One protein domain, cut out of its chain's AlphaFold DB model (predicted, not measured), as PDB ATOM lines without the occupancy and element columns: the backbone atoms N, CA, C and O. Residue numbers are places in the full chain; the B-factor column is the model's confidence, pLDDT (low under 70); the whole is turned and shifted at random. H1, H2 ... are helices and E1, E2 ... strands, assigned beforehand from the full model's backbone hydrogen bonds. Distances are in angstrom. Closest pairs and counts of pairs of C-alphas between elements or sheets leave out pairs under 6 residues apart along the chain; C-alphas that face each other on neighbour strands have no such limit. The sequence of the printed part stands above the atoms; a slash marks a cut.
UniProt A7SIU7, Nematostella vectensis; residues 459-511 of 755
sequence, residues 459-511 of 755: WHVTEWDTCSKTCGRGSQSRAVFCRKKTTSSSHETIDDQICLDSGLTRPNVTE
ATOM      1  N   TRP A 459     350.427 298.431 292.952       85.62
ATOM      2  CA  TRP A 459     349.836 298.960 291.735       85.62
ATOM      3  C   TRP A 459     350.563 298.379 290.535       85.62
ATOM      4  O   TRP A 459     351.726 298.698 290.291       85.62
ATOM      5  N   HIS A 460     349.862 297.559 289.764       83.56
ATOM      6  CA  HIS A 460     350.369 297.084 288.496       83.56
ATOM      7  C   HIS A 460     349.823 297.938 287.365       83.56
ATOM      8  O   HIS A 460     348.614 298.125 287.218       83.56
ATOM      9  N   VAL A 461     350.744 298.464 286.570       80.94
ATOM     10  CA  VAL A 461     350.446 299.170 285.332       80.94
ATOM     11  C   VAL A 461     350.693 298.173 284.216       80.94
ATOM     12  O   VAL A 461     351.811 297.675 284.089       80.94
ATOM     13  N   THR A 462     349.663 297.851 283.440       73.06
ATOM     14  CA  THR A 462     349.867 297.049 282.236       73.06
ATOM     15  C   THR A 462     350.621 297.867 281.204       73.06
ATOM     16  O   THR A 462     350.572 299.104 281.187       73.06
ATOM     17  N   GLU A 463     351.253 297.161 280.279       68.25
ATOM     18  CA  GLU A 463     351.695 297.774 279.037       68.25
ATOM     19  C   GLU A 463     350.504 298.348 278.251       68.25
ATOM     20  O   GLU A 463     349.334 298.045 278.523       68.25
ATOM     21  N   TRP A 464     350.809 299.229 277.298       70.44
ATOM     22  CA  TRP A 464     349.814 299.774 276.377       70.44
ATOM     23  C   TRP A 464     349.266 298.684 275.455       70.44
ATOM     24  O   TRP A 464     350.032 297.937 274.845       70.44
ATOM     25  N   ASP A 465     347.945 298.642 275.315       67.19
ATOM     26  CA  ASP A 465     347.261 297.799 274.342       67.19
ATOM     27  C   ASP A 465     347.653 298.189 272.912       67.19
ATOM     28  O   ASP A 465     348.104 299.304 272.632       67.19
ATOM     29  N   THR A 466     347.430 297.279 271.964       56.75
ATOM     30  CA  THR A 466     347.621 297.580 270.542       56.75
ATOM     31  C   THR A 466     346.791 298.793 270.133       56.75
ATOM     32  O   THR A 466     345.595 298.862 270.421       56.75
ATOM     33  N   CYS A 467     347.414 299.729 269.417       71.00
ATOM     34  CA  CYS A 467     346.724 300.908 268.918       71.00
ATOM     35  C   CYS A 467     345.524 300.523 268.043       71.00
ATOM     36  O   CYS A 467     345.667 299.744 267.101       71.00
ATOM     37  N   SER A 468     344.354 301.113 268.313       71.50
ATOM     38  CA  SER A 468     343.095 300.784 267.624       71.50
ATOM     39  C   SER A 468     343.103 301.058 266.116       71.50
ATOM     40  O   SER A 468     342.261 300.531 265.390       71.50
ATOM     41  N   LYS A 469     344.051 301.866 265.629       64.00
ATOM     42  CA  LYS A 469     344.293 302.103 264.203       64.00
ATOM     43  C   LYS A 469     345.783 302.101 263.918       64.00
ATOM     44  O   LYS A 469     346.554 302.639 264.704       64.00
ATOM     45  N   THR A 470     346.191 301.592 262.763       59.31
ATOM     46  CA  THR A 470     347.586 301.643 262.287       59.31
ATOM     47  C   THR A 470     347.976 303.012 261.712       59.31
ATOM     48  O   THR A 470     349.160 303.306 261.577       59.31
ATOM     49  N   CYS A 471     346.999 303.871 261.406       63.00
ATOM     50  CA  CYS A 471     347.181 305.238 260.914       63.00
ATOM     51  C   CYS A 471     345.924 306.093 261.192       63.00
ATOM     52  O   CYS A 471     344.857 305.566 261.512       63.00
ATOM     53  N   GLY A 472     346.031 307.417 261.062       63.28
ATOM     54  CA  GLY A 472     344.901 308.346 261.151       63.28
ATOM     55  C   GLY A 472     344.316 308.488 262.557       63.28
ATOM     56  O   GLY A 472     343.093 308.468 262.727       63.28
ATOM     57  N   ARG A 473     345.207 308.619 263.549       80.50
ATOM     58  CA  ARG A 473     344.920 308.793 264.982       80.50
ATOM     59  C   ARG A 473     344.044 307.674 265.547       80.50
ATOM     60  O   ARG A 473     342.812 307.754 265.576       80.50
ATOM     61  N   GLY A 474     344.713 306.625 266.010       75.69
ATOM     62  CA  GLY A 474     344.134 305.600 266.867       75.69
ATOM     63  C   GLY A 474     344.195 305.991 268.343       75.69
ATOM     64  O   GLY A 474     344.742 307.024 268.732       75.69
ATOM     65  N   SER A 475     343.628 305.131 269.171       76.38
ATOM     66  CA  SER A 475     343.658 305.199 270.627       76.38
ATOM     67  C   SER A 475     344.222 303.893 271.173       76.38
ATOM     68  O   SER A 475     343.921 302.818 270.654       76.38
ATOM     69  N   GLN A 476     345.047 303.987 272.209       75.69
ATOM     70  CA  GLN A 476     345.505 302.836 272.983       75.69
ATOM     71  C   GLN A 476     345.257 303.107 274.457       75.69
ATOM     72  O   GLN A 476     345.470 304.226 274.934       75.69
ATOM     73  N   SER A 477     344.790 302.082 275.156       79.12
ATOM     74  CA  SER A 477     344.552 302.082 276.593       79.12
ATOM     75  C   SER A 477     345.607 301.249 277.304       79.12
ATOM     76  O   SER A 477     346.266 300.414 276.698       79.12
ATOM     77  N   ARG A 478     345.790 301.491 278.595       77.06
ATOM     78  CA  ARG A 478     346.465 300.566 279.509       77.06
ATOM     79  C   ARG A 478     345.660 300.493 280.789       77.06
ATOM     80  O   ARG A 478     345.058 301.487 281.192       77.06
ATOM     81  N   ALA A 479     345.644 299.343 281.438       79.56
ATOM     82  CA  ALA A 479     344.981 299.188 282.716       79.56
ATOM     83  C   ALA A 479     345.958 299.483 283.857       79.56
ATOM     84  O   ALA A 479     347.135 299.127 283.819       79.56
ATOM     85  N   VAL A 480     345.450 300.128 284.901       85.31
ATOM     86  CA  VAL A 480     346.106 300.155 286.207       85.31
ATOM     87  C   VAL A 480     345.175 299.437 287.150       85.31
ATOM     88  O   VAL A 480     344.029 299.858 287.304       85.31
ATOM     89  N   PHE A 481     345.661 298.357 287.734       86.38
ATOM     90  CA  PHE A 481     344.899 297.581 288.691       86.38
ATOM     91  C   PHE A 481     345.789 297.150 289.844       86.38
ATOM     92  O   PHE A 481     347.004 296.973 289.703       86.38
ATOM     93  N   CYS A 482     345.177 296.990 291.004       87.56
ATOM     94  CA  CYS A 482     345.854 296.443 292.158       87.56
ATOM     95  C   CYS A 482     346.065 294.935 291.966       87.56
ATOM     96  O   CYS A 482     345.150 294.191 291.604       87.56
ATOM     97  N   ARG A 483     347.284 294.456 292.201       88.88
ATOM     98  CA  ARG A 483     347.578 293.020 292.238       88.88
ATOM     99  C   ARG A 483     348.374 292.684 293.485       88.88
ATOM    100  O   ARG A 483     349.068 293.529 294.037       88.88
ATOM    101  N   LYS A 484     348.326 291.427 293.905       84.44
ATOM    102  CA  LYS A 484     349.234 290.883 294.922       84.44
ATOM    103  C   LYS A 484     349.867 289.605 294.397       84.44
ATOM    104  O   LYS A 484     349.213 288.789 293.744       84.44
ATOM    105  N   LYS A 485     351.148 289.410 294.687       80.44
ATOM    106  CA  LYS A 485     351.837 288.159 294.366       80.44
ATOM    107  C   LYS A 485     351.414 287.088 295.378       80.44
ATOM    108  O   LYS A 485     351.578 287.277 296.586       80.44
ATOM    109  N   THR A 486     350.815 286.001 294.891       73.56
ATOM    110  CA  THR A 486     350.250 284.920 295.719       73.56
ATOM    111  C   THR A 486     351.186 283.727 295.840       73.56
ATOM    112  O   THR A 486     351.292 283.155 296.921       73.56
ATOM    113  N   THR A 487     351.912 283.393 294.772       66.81
ATOM    114  CA  THR A 487     352.993 282.395 294.779       66.81
ATOM    115  C   THR A 487     354.194 282.907 293.976       66.81
ATOM    116  O   THR A 487     354.143 283.999 293.407       66.81
ATOM    117  N   SER A 488     355.282 282.136 293.900       59.72
ATOM    118  CA  SER A 488     356.501 282.526 293.177       59.72
ATOM    119  C   SER A 488     356.255 282.916 291.712       59.72
ATOM    120  O   SER A 488     356.935 283.814 291.216       59.72
ATOM    121  N   SER A 489     355.260 282.311 291.055       53.25
ATOM    122  CA  SER A 489     354.903 282.549 289.651       53.25
ATOM    123  C   SER A 489     353.494 283.117 289.437       53.25
ATOM    124  O   SER A 489     353.188 283.551 288.326       53.25
ATOM    125  N   SER A 490     352.634 283.154 290.464       65.06
ATOM    126  CA  SER A 490     351.249 283.624 290.324       65.06
ATOM    127  C   SER A 490     351.009 284.997 290.942       65.06
ATOM    128  O   SER A 490     351.369 285.275 292.089       65.06
ATOM    129  N   HIS A 491     350.302 285.829 290.184       76.75
ATOM    130  CA  HIS A 491     349.769 287.105 290.636       76.75
ATOM    131  C   HIS A 491     348.245 287.019 290.639       76.75
ATOM    132  O   HIS A 491     347.649 286.465 289.717       76.75
ATOM    133  N   GLU A 492     347.623 287.553 291.683       82.81
ATOM    134  CA  GLU A 492     346.174 287.679 291.790       82.81
ATOM    135  C   GLU A 492     345.807 289.155 291.649       82.81
ATOM    136  O   GLU A 492     346.306 289.998 292.400       82.81
ATOM    137  N   THR A 493     344.946 289.468 290.682       86.38
ATOM    138  CA  THR A 493     344.312 290.786 290.579       86.38
ATOM    139  C   THR A 493     343.294 290.931 291.702       86.38
ATOM    140  O   THR A 493     342.454 290.055 291.898       86.38
ATOM    141  N   ILE A 494     343.378 292.030 292.442       88.19
ATOM    142  CA  ILE A 494     342.552 292.312 293.618       88.19
ATOM    143  C   ILE A 494     341.915 293.698 293.492       88.19
ATOM    144  O   ILE A 494     342.234 294.456 292.581       88.19
ATOM    145  N   ASP A 495     340.998 294.023 294.401       88.94
ATOM    146  CA  ASP A 495     340.293 295.304 294.379       88.94
ATOM    147  C   ASP A 495     341.253 296.489 294.593       88.94
ATOM    148  O   ASP A 495     342.083 296.484 295.507       88.94
ATOM    149  N   ASP A 496     341.107 297.517 293.759       88.06
ATOM    150  CA  ASP A 496     341.882 298.759 293.789       88.06
ATOM    151  C   ASP A 496     341.853 299.457 295.164       88.06
ATOM    152  O   ASP A 496     342.845 300.083 295.551       88.06
ATOM    153  N   GLN A 497     340.769 299.315 295.940       87.94
ATOM    154  CA  GLN A 497     340.664 299.878 297.293       87.94
ATOM    155  C   GLN A 497     341.689 299.293 298.262       87.94
ATOM    156  O   GLN A 497     342.197 300.006 299.120       87.94
ATOM    157  N   ILE A 498     342.086 298.031 298.086       86.44
ATOM    158  CA  ILE A 498     343.053 297.372 298.974       86.44
ATOM    159  C   ILE A 498     344.433 298.042 298.867       86.44
ATOM    160  O   ILE A 498     345.130 298.205 299.873       86.44
ATOM    161  N   CYS A 499     344.829 298.473 297.664       86.25
ATOM    162  CA  CYS A 499     346.052 299.251 297.465       86.25
ATOM    163  C   CYS A 499     345.946 300.651 298.102       86.25
ATOM    164  O   CYS A 499     346.898 301.107 298.736       86.25
ATOM    165  N   LEU A 500     344.796 301.322 297.965       86.62
ATOM    166  CA  LEU A 500     344.558 302.656 298.537       86.62
ATOM    167  C   LEU A 500     344.577 302.637 300.073       86.62
ATOM    168  O   LEU A 500     345.264 303.452 300.689       86.62
ATOM    169  N   ASP A 501     343.898 301.664 300.680       88.00
ATOM    170  CA  ASP A 501     343.846 301.461 302.132       88.00
ATOM    171  C   ASP A 501     345.216 301.078 302.718       88.00
ATOM    172  O   ASP A 501     345.515 301.379 303.873       88.00
ATOM    173  N   SER A 502     346.093 300.478 301.903       85.56
ATOM    174  CA  SER A 502     347.492 300.187 302.258       85.56
ATOM    175  C   SER A 502     348.407 301.423 302.202       85.56
ATOM    176  O   SER A 502     349.623 301.301 302.359       85.56
ATOM    177  N   GLY A 503     347.850 302.616 301.965       82.44
ATOM    178  CA  GLY A 503     348.589 303.877 301.892       82.44
ATOM    179  C   GLY A 503     349.372 304.070 300.590       82.44
ATOM    180  O   GLY A 503     350.184 304.992 300.503       82.44
ATOM    181  N   LEU A 504     349.150 303.224 299.577       85.75
ATOM    182  CA  LEU A 504     349.796 303.352 298.274       85.75
ATOM    183  C   LEU A 504     349.028 304.344 297.411       85.75
ATOM    184  O   LEU A 504     347.849 304.159 297.101       85.75
ATOM    185  N   THR A 505     349.715 305.381 296.946       84.06
ATOM    186  CA  THR A 505     349.135 306.319 295.991       84.06
ATOM    187  C   THR A 505     348.970 305.632 294.643       84.06
ATOM    188  O   THR A 505     349.931 305.123 294.065       84.06
ATOM    189  N   ARG A 506     347.732 305.615 294.128       84.25
ATOM    190  CA  ARG A 506     347.477 305.156 292.759       84.25
ATOM    191  C   ARG A 506     348.354 305.977 291.813       84.25
ATOM    192  O   ARG A 506     348.257 307.209 291.859       84.25
ATOM    193  N   PRO A 507     349.212 305.340 290.994       80.38
ATOM    194  CA  PRO A 507     350.090 306.054 290.087       80.38
ATOM    195  C   PRO A 507     349.276 307.040 289.256       80.38
ATOM    196  O   PRO A 507     348.254 306.670 288.676       80.38
ATOM    197  N   ASN A 508     349.713 308.299 289.211       73.75
ATOM    198  CA  ASN A 508     349.088 309.300 288.357       73.75
ATOM    199  C   ASN A 508     349.550 309.048 286.914       73.75
ATOM    200  O   ASN A 508     350.481 309.670 286.407       73.75
ATOM    201  N   VAL A 509     348.951 308.032 286.295       60.19
ATOM    202  CA  VAL A 509     349.114 307.656 284.891       60.19
ATOM    203  C   VAL A 509     348.419 308.714 284.047       60.19
ATOM    204  O   VAL A 509     347.281 308.534 283.633       60.19
ATOM    205  N   THR A 510     349.081 309.848 283.834       50.44
ATOM    206  CA  THR A 510     348.476 311.065 283.268       50.44
ATOM    207  C   THR A 510     347.782 310.892 281.925       50.44
ATOM    208  O   THR A 510     346.979 311.746 281.586       50.44
ATOM    209  N   GLU A 511     347.958 309.774 281.225       57.84
ATOM    210  CA  GLU A 511     346.991 309.309 280.238       57.84
ATOM    211  C   GLU A 511     346.855 307.780 280.391       57.84
ATOM    212  O   GLU A 511     347.806 307.035 280.162       57.84
TER     213      GLU A 511
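Overview. This is residues 459 to 511 of the 755 residues of a protein of Nematostella vectensis (UniProt A7SIU7). Look first for a small staggered sheet, E1 - E3 - E4, antiparallel, with one short helix, H1, packed on E3; a long loop, residues 462 to 473, runs out and folds back through E2. The printed part has 53 residues, under half in named elements: four strands, then one helix, class mixed. It is loose, radius of gyration of the C-alphas 14.3 A, spanning 42 by 25 by 13 A.

Arrangement. Inner strand E3, residues 480 to 485, is antiparallel to E1, residues 459 to 461, at 121 degrees; N 460 and O 481, 2.9 A apart, are within hydrogen-bond range. E3 and E4, residues 491 to 493, form a hairpin, with N 484 and O 492 at 2.9 A. H1, residues 496 to 501, is on the sheet; its closest C-alphas to E3 are Asp 496 and Cys 482, 4.9 A. Every O i to N i+4 pair in H1 is within hydrogen-bond range. E2, residues 474 to 477, pairs with no named strand.

Along the chain. Find C-alpha 459 at (349.836, 298.960, 291.735), where E1 begins; E3 runs 15.6 A; H1 ends at C-alpha 501, (343.846, 301.461, 302.132).

Size, cuts and confidence. The printed part has no cut; link E1 to E2 is long. Residues under pLDDT 70 include 487 to 490.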